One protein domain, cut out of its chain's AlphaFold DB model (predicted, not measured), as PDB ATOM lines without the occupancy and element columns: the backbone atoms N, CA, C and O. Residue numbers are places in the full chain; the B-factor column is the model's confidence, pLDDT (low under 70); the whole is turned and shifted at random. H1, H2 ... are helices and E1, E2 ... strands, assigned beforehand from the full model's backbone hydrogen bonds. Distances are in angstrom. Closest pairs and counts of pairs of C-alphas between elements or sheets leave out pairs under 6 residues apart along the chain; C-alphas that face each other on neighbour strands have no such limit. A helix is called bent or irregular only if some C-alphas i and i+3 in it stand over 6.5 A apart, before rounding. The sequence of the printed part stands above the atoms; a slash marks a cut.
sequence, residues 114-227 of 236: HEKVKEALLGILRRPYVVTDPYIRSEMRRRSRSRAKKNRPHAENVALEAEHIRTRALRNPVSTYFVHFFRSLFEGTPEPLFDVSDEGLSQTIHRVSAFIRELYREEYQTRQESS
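Overview. This is residues 114 to 227 of the 236 residues of an uncharacterized protein of Deltaproteobacteria bacterium (UniProt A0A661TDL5). A small sheet of two parallel strands, E1 and E2, packs on residues 173 to 181 of a long, kinked helix, H3, which runs along much of the length of the domain. H2 packs slantwise on residues 165 to 173 of H3, a second long helix, H4, runs the same way as H3 at a shallow tilt, and H1 lies off by itself, touching no other helix. Residues 154 to 160 and 218 to 227 stick out. The printed part has 114 residues, with four named helices and two named strands in the order H1 E1 H2 H3 E2 H4, and its class is mostly helix. The whole is loose, with a radius of gyration of the C-alphas of 18.0 A and spans of 62 by 29 by 24 A.

Along the chain. Strand E1 is residues 130 to 132, with C-alpha 130 at (29.222, 46.798, -0.767), and strand E2 is residues 193 to 195. H3, residues 155 to 187, is 48.9 A long and has a kink of 29 degrees near residue 162. It is irregular: C-alphas 156 and 159 are 8.1 A apart. H2, residues 133 to 148, is 22.3 A long. H4, residues 199 to 227, is 41.8 A long and ends with C-alpha 227 at (9.993, 16.820, -7.123). H1, residues 114 to 124, is 15.2 A long and begins with C-alpha 114 at (20.345, 52.152, 11.941).

Arrangement. E1 and E2 are parallel neighbours, their directions 13 degrees apart. N 131 and O 193 are within hydrogen-bond range at 2.9 A, as are N 195 and O 131 at 2.9 A. E1, H2 with H3, and E2 form a strand-helix-strand unit, two parallel neighbour strands with helices between them along the chain, and its crossover is right-handed. The closest C-alphas of E1 and H3, those of Val 131 and Pro 173, are 6.3 A apart. H2 and H3 touch, H3 with residues 165 to 173 alone, at a steep tilt of 48 degrees, opposite ways; their closest C-alphas, those of Met 140 and Ala 169, are 5.1 A apart. H3 and H4 only just touch, with 3 pairs of C-alphas within 8 A, the closest those of Leu 185 and Arg 213 at 7.7 A; they run the same way at a shallow tilt of 30 degrees. The closest C-alphas of E2 and H4, those of Phe 194 and Ser 202, are 6.7 A apart. H1 is apart from H2, H3, E2 and H4. Every O i to N i+4 pair is within hydrogen-bond range in H1, H2 and H4; in H3, 25 of 29 are.

Size, cuts and confidence. The two C-alphas farthest apart, those of Ala 155 and Ser 227, are 63.1 A apart. Without the stretches that stand free, the body has 97 residues and spans 49 by 31 by 20 A. The printed part has no cut, and no link is long. The mean pLDDT of the printed part is 79.4; it is under 70 at residues 147 to 161, 164 and 221 of the model.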
ATOM      1  N   HIS A 114      19.734  51.570  13.141       71.31
ATOM      2  CA  HIS A 114      20.345  52.152  11.941       71.31
ATOM      3  C   HIS A 114      20.754  51.109  10.894       71.31
ATOM      4  O   HIS A 114      20.554  51.329   9.704       71.31
ATOM      5  N   GLU A 115      21.297  49.962  11.314       72.06
ATOM      6  CA  GLU A 115      21.639  48.871  10.391       72.06
ATOM      7  C   GLU A 115      20.383  48.273   9.749       72.06
ATOM      8  O   GLU A 115      20.380  48.015   8.548       72.06
ATOM      9  N   LYS A 116      19.291  48.136  10.513       74.75
ATOM     10  CA  LYS A 116      17.999  47.677   9.978       74.75
ATOM     11  C   LYS A 116      17.411  48.657   8.961       74.75
ATOM     12  O   LYS A 116      16.954  48.226   7.909       74.75
ATOM     13  N   VAL A 117      17.452  49.960   9.249       75.06
ATOM     14  CA  VAL A 117      16.976  51.004   8.321       75.06
ATOM     15  C   VAL A 117      17.819  51.024   7.047       75.06
ATOM     16  O   VAL A 117      17.270  51.059   5.949       75.06
ATOM     17  N   LYS A 118      19.150  50.942   7.170       77.31
ATOM     18  CA  LYS A 118      20.051  50.879   6.013       77.31
ATOM     19  C   LYS A 118      19.760  49.655   5.145       77.31
ATOM     20  O   LYS A 118      19.728  49.777   3.927       77.31
ATOM     21  N   GLU A 119      19.530  48.495   5.750       73.31
ATOM     22  CA  GLU A 119      19.145  47.290   5.011       73.31
ATOM     23  C   GLU A 119      17.782  47.411   4.336       73.31
ATOM     24  O   GLU A 119      17.654  47.020   3.180       73.31
ATOM     25  N   ALA A 120      16.785  47.974   5.022       74.06
ATOM     26  CA  ALA A 120      15.470  48.213   4.436       74.06
ATOM     27  C   ALA A 120      15.581  49.127   3.206       74.06
ATOM     28  O   ALA A 120      15.031  48.818   2.153       74.06
ATOM     29  N   LEU A 121      16.376  50.196   3.302       77.19
ATOM     30  CA  LEU A 121      16.663  51.085   2.176       77.19
ATOM     31  C   LEU A 121      17.407  50.373   1.041       77.19
ATOM     32  O   LEU A 121      17.074  50.593  -0.119       77.19
ATOM     33  N   LEU A 122      18.384  49.512   1.341       77.50
ATOM     34  CA  LEU A 122      19.075  48.717   0.316       77.50
ATOM     35  C   LEU A 122      18.114  47.771  -0.415       77.50
ATOM     36  O   LEU A 122      18.199  47.657  -1.637       77.50
ATOM     37  N   GLY A 123      17.191  47.143   0.318       74.31
ATOM     38  CA  GLY A 123      16.147  46.290  -0.249       74.31
ATOM     39  C   GLY A 123      15.193  47.067  -1.159       74.31
ATOM     40  O   GLY A 123      14.985  46.664  -2.300       74.31
ATOM     41  N   ILE A 124      14.688  48.215  -0.692       76.19
ATOM     42  CA  ILE A 124      13.792  49.096  -1.465       76.19
ATOM     43  C   ILE A 124      14.479  49.596  -2.738       76.19
ATOM     44  O   ILE A 124      13.908  49.541  -3.822       76.19
ATOM     45  N   LEU A 125      15.724  50.060  -2.619       80.88
ATOM     46  CA  LEU A 125      16.482  50.615  -3.740       80.88
ATOM     47  C   LEU A 125      17.100  49.541  -4.643       80.88
ATOM     48  O   LEU A 125      17.772  49.898  -5.610       80.88
ATOM     49  N   ARG A 126      16.935  48.250  -4.312       81.06
ATOM     50  CA  ARG A 126      17.597  47.118  -4.979       81.06
ATOM     51  C   ARG A 126      19.084  47.379  -5.233       81.06
ATOM     52  O   ARG A 126      19.617  47.068  -6.296       81.06
ATOM     53  N   ARG A 127      19.769  47.956  -4.244       85.25
ATOM     54  CA  ARG A 127      21.208  48.229  -4.330       85.25
ATOM     55  C   ARG A 127      22.005  47.095  -3.693       85.25
ATOM     56  O   ARG A 127      21.622  46.629  -2.616       85.25
ATOM     57  N   PRO A 128      23.125  46.680  -4.306       89.44
ATOM     58  CA  PRO A 128      23.993  45.682  -3.705       89.44
ATOM     59  C   PRO A 128      24.606  46.223  -2.412       89.44
ATOM     60  O   PRO A 128      24.934  47.408  -2.291       89.44
ATOM     61  N   TYR A 129      24.773  45.344  -1.429       89.19
ATOM     62  CA  TYR A 129      25.583  45.655  -0.258       89.19
ATOM     63  C   TYR A 129      27.060  45.625  -0.654       89.19
ATOM     64  O   TYR A 129      27.516  44.630  -1.205       89.19
ATOM     65  N   VAL A 130      27.812  46.686  -0.363       92.56
ATOM     66  CA  VAL A 130      29.222  46.798  -0.767       92.56
ATOM     67  C   VAL A 130      30.122  46.841   0.465       92.56
ATOM     68  O   VAL A 130      29.952  47.698   1.339       92.56
ATOM     69  N   VAL A 131      31.094  45.933   0.528       91.62
ATOM     70  CA  VAL A 131      32.210  46.008   1.478       91.62
ATOM     71  C   VAL A 131      33.363  46.743   0.820       91.62
ATOM     72  O   VAL A 131      33.792  46.343  -0.251       91.62
ATOM     73  N   THR A 132      33.864  47.788   1.484       94.06
ATOM     74  CA  THR A 132      34.950  48.630   0.969       94.06
ATOM     75  C   THR A 132      36.079  48.841   1.977       94.06
ATOM     76  O   THR A 132      35.880  48.711   3.193       94.06
ATOM     77  N   ASP A 133      37.260  49.252   1.504       91.75
ATOM     78  CA  ASP A 133      38.385  49.636   2.371       91.75
ATOM     79  C   ASP A 133      38.032  50.716   3.409       91.75
ATOM     80  O   ASP A 133      38.410  50.579   4.580       91.75
ATOM     81  N   PRO A 134      37.303  51.804   3.069       92.88
ATOM     82  CA  PRO A 134      36.776  52.732   4.065       92.88
ATOM     83  C   PRO A 134      35.981  52.048   5.183       92.88
ATOM     84  O   PRO A 134      36.154  52.398   6.355       92.88
ATOM     85  N   TYR A 135      35.158  51.047   4.856       88.31
ATOM     86  CA  TYR A 135      34.379  50.329   5.860       88.31
ATOM     87  C   TYR A 135      35.279  49.489   6.778       88.31
ATOM     88  O   TYR A 135      35.181  49.619   8.004       88.31
ATOM     89  N   ILE A 136      36.226  48.727   6.223       88.50
ATOM     90  CA  ILE A 136      37.198  47.951   7.014       88.50
ATOM     91  C   ILE A 136      38.014  48.872   7.931       88.50
ATOM     92  O   ILE A 136      38.125  48.617   9.136       88.50
ATOM     93  N   ARG A 137      38.513  49.997   7.405       89.38
ATOM     94  CA  ARG A 137      39.265  50.994   8.187       89.38
ATOM     95  C   ARG A 137      38.430  51.597   9.316       89.38
ATOM     96  O   ARG A 137      38.948  51.801  10.418       89.38
ATOM     97  N   SER A 138      37.143  51.855   9.083       87.12
ATOM     98  CA  SER A 138      36.234  52.354  10.124       87.12
ATOM     99  C   SER A 138      36.067  51.348  11.275       87.12
ATOM    100  O   SER A 138      36.131  51.726  12.450       87.12
ATOM    101  N   GLU A 139      35.961  50.052  10.958       85.62
ATOM    102  CA  GLU A 139      35.884  48.967  11.940       85.62
ATOM    103  C   GLU A 139      37.187  48.807  12.727       85.62
ATOM    104  O   GLU A 139      37.150  48.650  13.955       85.62
ATOM    105  N   MET A 140      38.336  48.918  12.054       85.25
ATOM    106  CA  MET A 140      39.645  48.931  12.710       85.25
ATOM    107  C   MET A 140      39.734  50.081  13.716       85.25
ATOM    108  O   MET A 140      39.978  49.836  14.897       85.25
ATOM    109  N   ARG A 141      39.428  51.321  13.297       85.62
ATOM    110  CA  ARG A 141      39.446  52.508  14.177       85.62
ATOM    111  C   ARG A 141      38.529  52.341  15.387       85.62
ATOM    112  O   ARG A 141      38.932  52.639  16.515       85.62
ATOM    113  N   ARG A 142      37.306  51.844  15.179       82.62
ATOM    114  CA  ARG A 142      36.340  51.597  16.261       82.62
ATOM    115  C   ARG A 142      36.896  50.618  17.296       82.62
ATOM    116  O   ARG A 142      36.769  50.847  18.500       82.62
ATOM    117  N   ARG A 143      37.520  49.531  16.837       79.25
ATOM    118  CA  ARG A 143      38.068  48.487  17.712       79.25
ATOM    119  C   ARG A 143      39.326  48.939  18.437       79.25
ATOM    120  O   ARG A 143      39.411  48.685  19.637       79.25
ATOM    121  N   SER A 144      40.223  49.661  17.768       82.00
ATOM    122  CA  SER A 144      41.396  50.264  18.411       82.00
ATOM    123  C   SER A 144      40.982  51.196  19.551       82.00
ATOM    124  O   SER A 144      41.453  51.036  20.672       82.00
ATOM    125  N   ARG A 145      40.007  52.093  19.321       78.56
ATOM    126  CA  ARG A 145      39.482  53.001  20.363       78.56
ATOM    127  C   ARG A 145      38.851  52.253  21.538       78.56
ATOM    128  O   ARG A 145      39.061  52.620  22.690       78.56
ATOM    129  N   SER A 146      38.081  51.198  21.263       70.88
ATOM    130  CA  SER A 146      37.455  50.390  22.317       70.88
ATOM    131  C   SER A 146      38.479  49.654  23.186       70.88
ATOM    132  O   SER A 146      38.203  49.422  24.363       70.88
ATOM    133  N   ARG A 147      39.636  49.290  22.621       67.31
ATOM    134  CA  ARG A 147      40.717  48.590  23.325       67.31
ATOM    135  C   ARG A 147      41.644  49.536  24.082       67.31
ATOM    136  O   ARG A 147      41.952  49.242  25.228       67.31
ATOM    137  N   ALA A 148      41.972  50.693  23.502       63.94
ATOM    138  CA  ALA A 148      42.740  51.745  24.172       63.94
ATOM    139  C   ALA A 148      42.058  52.233  25.463       63.94
ATOM    140  O   ALA A 148      42.726  52.550  26.439       63.94
ATOM    141  N   LYS A 149      40.716  52.221  25.503       65.75
ATOM    142  CA  LYS A 149      39.942  52.490  26.726       65.75
ATOM    143  C   LYS A 149      40.041  51.392  27.793       65.75
ATOM    144  O   LYS A 149      39.625  51.630  28.918       65.75
ATOM    145  N   LYS A 150      40.489  50.183  27.438       61.28
ATOM    146  CA  LYS A 150      40.452  49.003  28.313       61.28
ATOM    147  C   LYS A 150      41.812  48.547  28.820       61.28
ATOM    148  O   LYS A 150      41.796  47.930  29.867       61.28
ATOM    149  N   ASN A 151      42.920  48.812  28.122       59.97
ATOM    150  CA  ASN A 151      44.292  48.510  28.564       59.97
ATOM    151  C   ASN A 151      45.306  49.356  27.763       59.97
ATOM    152  O   ASN A 151      45.111  49.555  26.562       59.97
ATOM    153  N   ARG A 152      46.401  49.810  28.397       57.12
ATOM    154  CA  ARG A 152      47.596  50.304  27.683       57.12
ATOM    155  C   ARG A 152      48.446  49.091  27.283       57.12
ATOM    156  O   ARG A 152      48.799  48.319  28.171       57.12
ATOM    157  N   PRO A 153      48.745  48.877  25.996       56.00
ATOM    158  CA  PRO A 153      49.553  47.734  25.595       56.00
ATOM    159  C   PRO A 153      51.022  47.909  25.999       56.00
ATOM    160  O   PRO A 153      51.572  49.005  25.899       56.00
ATOM    161  N   HIS A 154      51.656  46.818  26.437       55.47
ATOM    162  CA  HIS A 154      53.113  46.730  26.547       55.47
ATOM    163  C   HIS A 154      53.742  46.739  25.143       55.47
ATOM    164  O   HIS A 154      53.217  46.107  24.222       55.47
ATOM    165  N   ALA A 155      54.862  47.452  24.989       56.00
ATOM    166  CA  ALA A 155      55.496  47.760  23.701       56.00
ATOM    167  C   ALA A 155      55.858  46.523  22.852       56.00
ATOM    168  O   ALA A 155      55.833  46.590  21.626       56.00
ATOM    169  N   GLU A 156      56.112  45.377  23.483       54.41
ATOM    170  CA  GLU A 156      56.536  44.145  22.802       54.41
ATOM    171  C   GLU A 156      55.418  43.453  21.999       54.41
ATOM    172  O   GLU A 156      55.693  42.597  21.164       54.41
ATOM    173  N   ASN A 157      54.150  43.843  22.181       65.50
ATOM    174  CA  ASN A 157      53.004  43.165  21.559       65.50
ATOM    175  C   ASN A 157      52.285  43.975  20.467       65.50
ATOM    176  O   ASN A 157      51.223  43.563  19.998       65.50
ATOM    177  N   VAL A 158      52.840  45.108  20.026       68.88
ATOM    178  CA  VAL A 158      52.136  46.051  19.134       68.88
ATOM    179  C   VAL A 158      51.787  45.435  17.770       68.88
ATOM    180  O   VAL A 158      50.667  45.611  17.289       68.88
ATOM    181  N   ALA A 159      52.699  44.669  17.160       69.12
ATOM    182  CA  ALA A 159      52.470  44.048  15.849       69.12
ATOM    183  C   ALA A 159      51.396  42.942  15.905       69.12
ATOM    184  O   ALA A 159      50.419  42.976  15.154       69.12
ATOM    185  N   LEU A 160      51.524  42.021  16.867       65.62
ATOM    186  CA  LEU A 160      50.526  40.985  17.166       65.62
ATOM    187  C   LEU A 160      49.161  41.593  17.513       65.62
ATOM    188  O   LEU A 160      48.102  41.054  17.172       65.62
ATOM    189  N   GLU A 161      49.149  42.738  18.194       69.25
ATOM    190  CA  GLU A 161      47.915  43.431  18.523       69.25
ATOM    191  C   GLU A 161      47.253  44.069  17.297       69.25
ATOM    192  O   GLU A 161      46.030  43.950  17.143       69.25
ATOM    193  N   ALA A 162      48.032  44.698  16.418       70.81
ATOM    194  CA  ALA A 162      47.543  45.269  15.168       70.81
ATOM    195  C   ALA A 162      46.928  44.191  14.261       70.81
ATOM    196  O   ALA A 162      45.821  44.374  13.742       70.81
ATOM    197  N   GLU A 163      47.581  43.032  14.151       71.31
ATOM    198  CA  GLU A 163      47.071  41.878  13.408       71.31
ATOM    199  C   GLU A 163      45.767  41.335  14.015       71.31
ATOM    200  O   GLU A 163      44.776  41.106  13.308       71.31
ATOM    201  N   HIS A 164      45.694  41.220  15.345       69.44
ATOM    202  CA  HIS A 164      44.461  40.841  16.035       69.44
ATOM    203  C   HIS A 164      43.324  41.848  15.824       69.44
ATOM    204  O   HIS A 164      42.159  41.452  15.684       69.44
ATOM    205  N   ILE A 165      43.626  43.150  15.828       75.88
ATOM    206  CA  ILE A 165      42.639  44.202  15.566       75.88
ATOM    207  C   ILE A 165      42.140  44.095  14.128       75.88
ATOM    208  O   ILE A 165      40.921  44.088  13.938       75.88
ATOM    209  N   ARG A 166      43.041  43.948  13.147       75.81
ATOM    210  CA  ARG A 166      42.697  43.753  11.730       75.81
ATOM    211  C   ARG A 166      41.799  42.533  11.555       75.81
ATOM    212  O   ARG A 166      40.678  42.666  11.072       75.81
ATOM    213  N   THR A 167      42.214  41.377  12.067       73.12
ATOM    214  CA  THR A 167      41.440  40.128  11.984       73.12
ATOM    215  C   THR A 167      40.041  40.288  12.582       73.12
ATOM    216  O   THR A 167      39.040  39.872  12.001       73.12
ATOM    217  N   ARG A 168      39.924  40.943  13.744       72.81
ATOM    218  CA  ARG A 168      38.618  41.205  14.373       72.81
ATOM    219  C   ARG A 168      37.785  42.237  13.619       72.81
ATOM    220  O   ARG A 168      36.556  42.144  13.672       72.81
ATOM    221  N   ALA A 169      38.421  43.224  12.998       78.06
ATOM    222  CA  ALA A 169      37.758  44.237  12.192       78.06
ATOM    223  C   ALA A 169      37.148  43.618  10.936       78.06
ATOM    224  O   ALA A 169      35.999  43.928  10.649       78.06
ATOM    225  N   LEU A 170      37.843  42.675  10.293       81.44
ATOM    226  CA  LEU A 170      37.366  41.951   9.110       81.44
ATOM    227  C   LEU A 170      36.148  41.060   9.382       81.44
ATOM    228  O   LEU A 170      35.308  40.901   8.503       81.44
ATOM    229  N   ARG A 171      36.000  40.526  10.603       78.75
ATOM    230  CA  ARG A 171      34.870  39.637  10.938       78.75
ATOM    231  C   ARG A 171      33.514  40.252  10.615       78.75
ATOM    232  O   ARG A 171      32.671  39.581  10.048       78.75
ATOM    233  N   ASN A 172      33.292  41.510  10.993       78.44
ATOM    234  CA  ASN A 172      31.983  42.130  10.802       78.44
ATOM    235  C   ASN A 172      31.669  42.348   9.305       78.44
ATOM    236  O   ASN A 172      30.650  41.823   8.868       78.44
ATOM    237  N   PRO A 173      32.505  43.046   8.505       84.19
ATOM    238  CA  PRO A 173      32.254  43.230   7.079       84.19
ATOM    239  C   PRO A 173      32.101  41.918   6.315       84.19
ATOM    240  O   PRO A 173      31.157  41.783   5.545       84.19
ATOM    241  N   VAL A 174      32.973  40.935   6.568       84.88
ATOM    242  CA  VAL A 174      32.922  39.635   5.883       84.88
ATOM    243  C   VAL A 174      31.661  38.856   6.262       84.88
ATOM    244  O   VAL A 174      30.976  38.337   5.387       84.88
ATOM    245  N   SER A 175      31.294  38.799   7.548       79.12
ATOM    246  CA  SER A 175      30.045  38.139   7.949       79.12
ATOM    247  C   SER A 175      28.819  38.819   7.340       79.12
ATOM    248  O   SER A 175      27.922  38.129   6.868       79.12
ATOM    249  N   THR A 176      28.774  40.153   7.317       80.81
ATOM    250  CA  THR A 176      27.653  40.888   6.713       80.81
ATOM    251  C   THR A 176      27.595  40.681   5.200       80.81
ATOM    252  O   THR A 176      26.506  40.487   4.667       80.81
ATOM    253  N   TYR A 177      28.745  40.640   4.518       89.00
ATOM    254  CA  TYR A 177      28.818  40.264   3.107       89.00
ATOM    255  C   TYR A 177      28.150  38.906   2.869       89.00
ATOM    256  O   TYR A 177      27.215  38.830   2.078       89.00
ATOM    257  N   PHE A 178      28.531  37.865   3.618       85.62
ATOM    258  CA  PHE A 178      27.939  36.539   3.417       85.62
ATOM    259  C   PHE A 178      26.450  36.481   3.770       85.62
ATOM    260  O   PHE A 178      25.701  35.786   3.098       85.62
ATOM    261  N   VAL A 179      25.977  37.253   4.753       82.50
ATOM    262  CA  VAL A 179      24.533  37.397   5.007       82.50
ATOM    263  C   VAL A 179      23.799  37.915   3.766       82.50
ATOM    264  O   VAL A 179      22.768  37.359   3.393       82.50
ATOM    265  N   HIS A 180      24.307  38.972   3.127       84.06
ATOM    266  CA  HIS A 180      23.704  39.501   1.901       84.06
ATOM    267  C   HIS A 180      23.868  38.546   0.718       84.06
ATOM    268  O   HIS A 180      22.974  38.458  -0.118       84.06
ATOM    269  N   PHE A 181      24.964  37.794   0.674       87.12
ATOM    270  CA  PHE A 181      25.201  36.785  -0.349       87.12
ATOM    271  C   PHE A 181      24.162  35.663  -0.257       87.12
ATOM    272  O   PHE A 181      23.499  35.355  -1.243       87.12
ATOM    273  N   PHE A 182      23.906  35.132   0.940       83.50
ATOM    274  CA  PHE A 182      22.845  34.144   1.143       83.50
ATOM    275  C   PHE A 182      21.457  34.688   0.807       83.50
ATOM    276  O   PHE A 182      20.680  33.993   0.164       83.50
ATOM    277  N   ARG A 183      21.155  35.946   1.151       79.25
ATOM    278  CA  ARG A 183      19.907  36.590   0.707       79.25
ATOM    279  C   ARG A 183      19.818  36.674  -0.816       79.25
ATOM    280  O   ARG A 183      18.760  36.403  -1.364       79.25
ATOM    281  N   SER A 184      20.914  36.965  -1.516       87.81
ATOM    282  CA  SER A 184      20.894  36.959  -2.984       87.81
ATOM    283  C   SER A 184      20.606  35.574  -3.563       87.81
ATOM    284  O   SER A 184      19.841  35.467  -4.517       87.81
ATOM    285  N   LEU A 185      21.131  34.513  -2.941       82.56
ATOM    286  CA  LEU A 185      20.867  33.132  -3.353       82.56
ATOM    287  C   LEU A 185      19.428  32.685  -3.053       82.56
ATOM    288  O   LEU A 185      18.813  32.027  -3.889       82.56
ATOM    289  N   PHE A 186      18.894  33.024  -1.876       82.69
ATOM    290  CA  PHE A 186      17.608  32.502  -1.391       82.69
ATOM    291  C   PHE A 186      16.409  33.388  -1.738       82.69
ATOM    292  O   PHE A 186      15.315  32.885  -1.969       82.69
ATOM    293  N   GLU A 187      16.602  34.705  -1.752       82.69
ATOM    294  CA  GLU A 187      15.540  35.711  -1.877       82.69
ATOM    295  C   GLU A 187      15.642  36.494  -3.201       82.69
ATOM    296  O   GLU A 187      14.815  37.365  -3.471       82.69
ATOM    297  N   GLY A 188      16.662  36.230  -4.029       81.44
ATOM    298  CA  GLY A 188      16.871  36.923  -5.305       81.44
ATOM    299  C   GLY A 188      17.234  38.404  -5.156       81.44
ATOM    300  O   GLY A 188      17.055  39.191  -6.089       81.44
ATOM    301  N   THR A 189      17.715  38.824  -3.981       86.81
ATOM    302  CA  THR A 189      18.217  40.191  -3.787       86.81
ATOM    303  C   THR A 189      19.496  40.426  -4.601       86.81
ATOM    304  O   THR A 189      20.194  39.463  -4.914       86.81
ATOM    305  N   PRO A 190      19.873  41.682  -4.899       92.12
ATOM    306  CA  PRO A 190      21.145  41.972  -5.557       92.12
ATOM    307  C   PRO A 190      22.337  41.351  -4.819       92.12
ATOM    308  O   PRO A 190      22.418  41.422  -3.589       92.12
ATOM    309  N   GLU A 191      23.262  40.763  -5.575       92.75
ATOM    310  CA  GLU A 191      24.466  40.144  -5.025       92.75
ATOM    311  C   GLU A 191      25.361  41.203  -4.358       92.75
ATOM    312  O   GLU A 191      25.560  42.282  -4.924       92.75
ATOM    313  N   PRO A 192      25.895  40.953  -3.149       94.19
ATOM    314  CA  PRO A 192      26.815  41.891  -2.531       94.19
ATOM    315  C   PRO A 192      28.145  41.965  -3.288       94.19
ATOM    316  O   PRO A 192      28.624  40.986  -3.854       94.19
ATOM    317  N   LEU A 193      28.793  43.123  -3.206       94.88
ATOM    318  CA  LEU A 193      30.110  43.375  -3.779       94.88
ATOM    319  C   LEU A 193      31.169  43.429  -2.675       94.88
ATOM    320  O   LEU A 193      30.933  43.962  -1.585       94.88
ATOM    321  N   PHE A 194      32.345  42.883  -2.969       93.12
ATOM    322  CA  PHE A 194      33.504  42.912  -2.083       93.12
ATOM    323  C   PHE A 194      34.647  43.648  -2.789       93.12
ATOM    324  O   PHE A 194      35.395  43.052  -3.553       93.12
ATOM    325  N   ASP A 195      34.733  44.960  -2.567       94.12
ATOM    326  CA  ASP A 195      35.625  45.882  -3.279       94.12
ATOM    327  C   ASP A 195      36.694  46.431  -2.324       94.12
ATOM    328  O   ASP A 195      36.519  47.454  -1.656       94.12
ATOM    329  N   VAL A 196      37.785  45.681  -2.175       92.19
ATOM    330  CA  VAL A 196      38.880  46.007  -1.254       92.19
ATOM    331  C   VAL A 196      40.222  45.868  -1.961       92.19
ATOM    332  O   VAL A 196      40.401  44.976  -2.786       92.19
ATOM    333  N   SER A 197      41.184  46.710  -1.588       91.69
ATOM    334  CA  SER A 197      42.552  46.696  -2.131       91.69
ATOM    335  C   SER A 197      43.370  45.457  -1.749       91.69
ATOM    336  O   SER A 197      44.387  45.173  -2.372       91.69
ATOM    337  N   ASP A 198      42.952  44.710  -0.725       87.44
ATOM    338  CA  ASP A 198      43.582  43.450  -0.331       87.44
ATOM    339  C   ASP A 198      43.202  42.331  -1.316       87.44
ATOM    340  O   ASP A 198      42.174  41.663  -1.157       87.44
ATOM    341  N   GLU A 199      44.033  42.136  -2.343       88.75
ATOM    342  CA  GLU A 199      43.810  41.147  -3.406       88.75
ATOM    343  C   GLU A 199      43.658  39.721  -2.866       88.75
ATOM    344  O   GLU A 199      42.760  38.994  -3.289       88.75
ATOM    345  N   GLY A 200      44.484  39.320  -1.893       84.19
ATOM    346  CA  GLY A 200      44.431  37.975  -1.316       84.19
ATOM    347  C   GLY A 200      43.127  37.720  -0.557       84.19
ATOM    348  O   GLY A 200      42.527  36.640  -0.662       84.19
ATOM    349  N   LEU A 201      42.644  38.727   0.177       82.81
ATOM    350  CA  LEU A 201      41.335  38.673   0.819       82.81
ATOM    351  C   LEU A 201      40.208  38.647  -0.220       82.81
ATOM    352  O   LEU A 201      39.308  37.816  -0.099       82.81
ATOM    353  N   SER A 202      40.268  39.505  -1.240       86.50
ATOM    354  CA  SER A 202      39.270  39.567  -2.313       86.50
ATOM    355  C   SER A 202      39.151  38.230  -3.055       86.50
ATOM    356  O   SER A 202      38.069  37.643  -3.111       86.50
ATOM    357  N   GLN A 203      40.274  37.659  -3.502       82.94
ATOM    358  CA  GLN A 203      40.329  36.334  -4.132       82.94
ATOM    359  C   GLN A 203      39.762  35.240  -3.224       82.94
ATOM    360  O   GLN A 203      39.039  34.352  -3.679       82.94
ATOM    361  N   THR A 204      40.058  35.300  -1.923       82.88
ATOM    362  CA  THR A 204      39.517  34.339  -0.957       82.88
ATOM    363  C   THR A 204      38.001  34.446  -0.849       82.88
ATOM    364  O   THR A 204      37.330  33.415  -0.894       82.88
ATOM    365  N   ILE A 205      37.455  35.659  -0.753       86.44
ATOM    366  CA  ILE A 205      36.005  35.880  -0.726       86.44
ATOM    367  C   ILE A 205      35.364  35.385  -2.022       86.44
ATOM    368  O   ILE A 205      34.412  34.614  -1.952       86.44
ATOM    369  N   HIS A 206      35.917  35.731  -3.185       87.94
ATOM    370  CA  HIS A 206      35.395  35.279  -4.476       87.94
ATOM    371  C   HIS A 206      35.393  33.758  -4.619       87.94
ATOM    372  O   HIS A 206      34.378  33.187  -5.013       87.94
ATOM    373  N   ARG A 207      36.487  33.089  -4.245       85.19
ATOM    374  CA  ARG A 207      36.583  31.624  -4.267       85.19
ATOM    375  C   ARG A 207      35.542  30.970  -3.359       85.19
ATOM    376  O   ARG A 207      34.889  30.019  -3.772       85.19
ATOM    377  N   VAL A 208      35.367  31.483  -2.139       82.12
ATOM    378  CA  VAL A 208      34.365  30.955  -1.200       82.12
ATOM    379  C   VAL A 208      32.947  31.195  -1.723       82.12
ATOM    380  O   VAL A 208      32.136  30.274  -1.711       82.12
ATOM    381  N   SER A 209      32.642  32.392  -2.229       86.88
ATOM    382  CA  SER A 209      31.335  32.702  -2.824       86.88
ATOM    383  C   SER A 209      31.036  31.837  -4.051       86.88
ATOM    384  O   SER A 209      29.909  31.368  -4.206       86.88
ATOM    385  N   ALA A 210      32.027  31.593  -4.913       85.94
ATOM    386  CA  ALA A 210      31.889  30.716  -6.075       85.94
ATOM    387  C   ALA A 210      31.572  29.276  -5.653       85.94
ATOM    388  O   ALA A 210      30.591  28.711  -6.128       85.94
ATOM    389  N   PHE A 211      32.325  28.741  -4.690       82.12
ATOM    390  CA  PHE A 211      32.103  27.401  -4.148       82.12
ATOM    391  C   PHE A 211      30.706  27.239  -3.524       82.12
ATOM    392  O   PHE A 211      29.994  26.286  -3.817       82.12
ATOM    393  N   ILE A 212      30.255  28.200  -2.710       81.62
ATOM    394  CA  ILE A 212      28.899  28.159  -2.126       81.62
ATOM    395  C   ILE A 212      27.824  28.202  -3.221       81.62
ATOM    396  O   ILE A 212      26.787  27.552  -3.096       81.62
ATOM    397  N   ARG A 213      28.044  28.981  -4.286       86.38
ATOM    398  CA  ARG A 213      27.099  29.086  -5.404       86.38
ATOM    399  C   ARG A 213      26.980  27.774  -6.166       86.38
ATOM    400  O   ARG A 213      25.873  27.415  -6.553       86.38
ATOM    401  N   GLU A 214      28.102  27.107  -6.401       81.50
ATOM    402  CA  GLU A 214      28.151  25.787  -7.026       81.50
ATOM    403  C   GLU A 214      27.350  24.777  -6.200       81.50
ATOM    404  O   GLU A 214      26.357  24.253  -6.700       81.50
ATOM    405  N   LEU A 215      27.651  24.665  -4.902       77.56
ATOM    406  CA  LEU A 215      26.901  23.809  -3.975       77.56
ATOM    407  C   LEU A 215      25.396  24.111  -3.966       77.56
ATOM    408  O   LEU A 215      24.566  23.204  -3.969       77.56
ATOM    409  N   TYR A 216      25.017  25.393  -3.959       78.94
ATOM    410  CA  TYR A 216      23.607  25.781  -3.983       78.94
ATOM    411  C   TYR A 216      22.903  25.345  -5.276       78.94
ATOM    412  O   TYR A 216      21.745  24.933  -5.228       78.94
ATOM    413  N   ARG A 217      23.584  25.420  -6.427       81.62
ATOM    414  CA  ARG A 217      23.031  24.985  -7.719       81.62
ATOM    415  C   ARG A 217      22.836  23.474  -7.771       81.62
ATOM    416  O   ARG A 217      21.763  23.047  -8.183       81.62
ATOM    417  N   GLU A 218      23.826  22.703  -7.327       76.31
ATOM    418  CA  GLU A 218      23.764  21.234  -7.283       76.31
ATOM    419  C   GLU A 218      22.587  20.746  -6.424       76.31
ATOM    420  O   GLU A 218      21.769  19.930  -6.859       76.31
ATOM    421  N   GLU A 219      22.434  21.314  -5.225       73.31
ATOM    422  CA  GLU A 219      21.323  21.007  -4.318       73.31
ATOM    423  C   GLU A 219      19.962  21.412  -4.901       73.31
ATOM    424  O   GLU A 219      18.980  20.672  -4.797       73.31
ATOM    425  N   TYR A 220      19.883  22.587  -5.531       73.50
ATOM    426  CA  TYR A 220      18.638  23.073  -6.124       73.50
ATOM    427  C   TYR A 220      18.190  22.199  -7.308       73.50
ATOM    428  O   TYR A 220      17.010  21.852  -7.391       73.50
ATOM    429  N   GLN A 221      19.122  21.791  -8.176       69.19
ATOM    430  CA  GLN A 221      18.861  20.880  -9.297       69.19
ATOM    431  C   GLN A 221      18.388  19.506  -8.809       69.19
ATOM    432  O   GLN A 221      17.329  19.038  -9.230       69.19
ATOM    433  N   THR A 222      19.095  18.923  -7.837       73.56
ATOM    434  CA  THR A 222      18.740  17.623  -7.240       73.56
ATOM    435  C   THR A 222      17.315  17.631  -6.675       73.56
ATOM    436  O   THR A 222      16.540  16.688  -6.863       73.56
ATOM    437  N   ARG A 223      16.916  18.727  -6.013       71.62
ATOM    438  CA  ARG A 223      15.553  18.875  -5.482       71.62
ATOM    439  C   ARG A 223      14.507  18.976  -6.584       71.62
ATOM    440  O   ARG A 223      13.479  18.310  -6.469       71.62
ATOM    441  N   GLN A 224      14.760  19.745  -7.643       72.38
ATOM    442  CA  GLN A 224      13.822  19.852  -8.764       72.38
ATOM    443  C   GLN A 224      13.590  18.497  -9.448       72.38
ATOM    444  O   GLN A 224      12.436  18.117  -9.659       72.38
ATOM    445  N   GLU A 225      14.651  17.726  -9.687       74.19
ATOM    446  CA  GLU A 225      14.561  16.374 -10.256       74.19
ATOM    447  C   GLU A 225      13.772  15.411  -9.358       74.19
ATOM    448  O   GLU A 225      12.950  14.630  -9.846       74.19
ATOM    449  N   SER A 226      13.962  15.497  -8.037       71.31
ATOM    450  CA  SER A 226      13.211  14.678  -7.076       71.31
ATOM    451  C   SER A 226      11.723  15.051  -7.004       71.31
ATOM    452  O   SER A 226      10.876  14.165  -6.902       71.31
ATOM    453  N   SER A 227      11.384  16.340  -7.130       72.50
ATOM    454  CA  SER A 227       9.993  16.820  -7.123       72.50
ATOM    455  C   SER A 227       9.242  16.566  -8.436       72.50
ATOM    456  O   SER A 227       8.017  16.470  -8.431       72.50
TER     457      SER A 227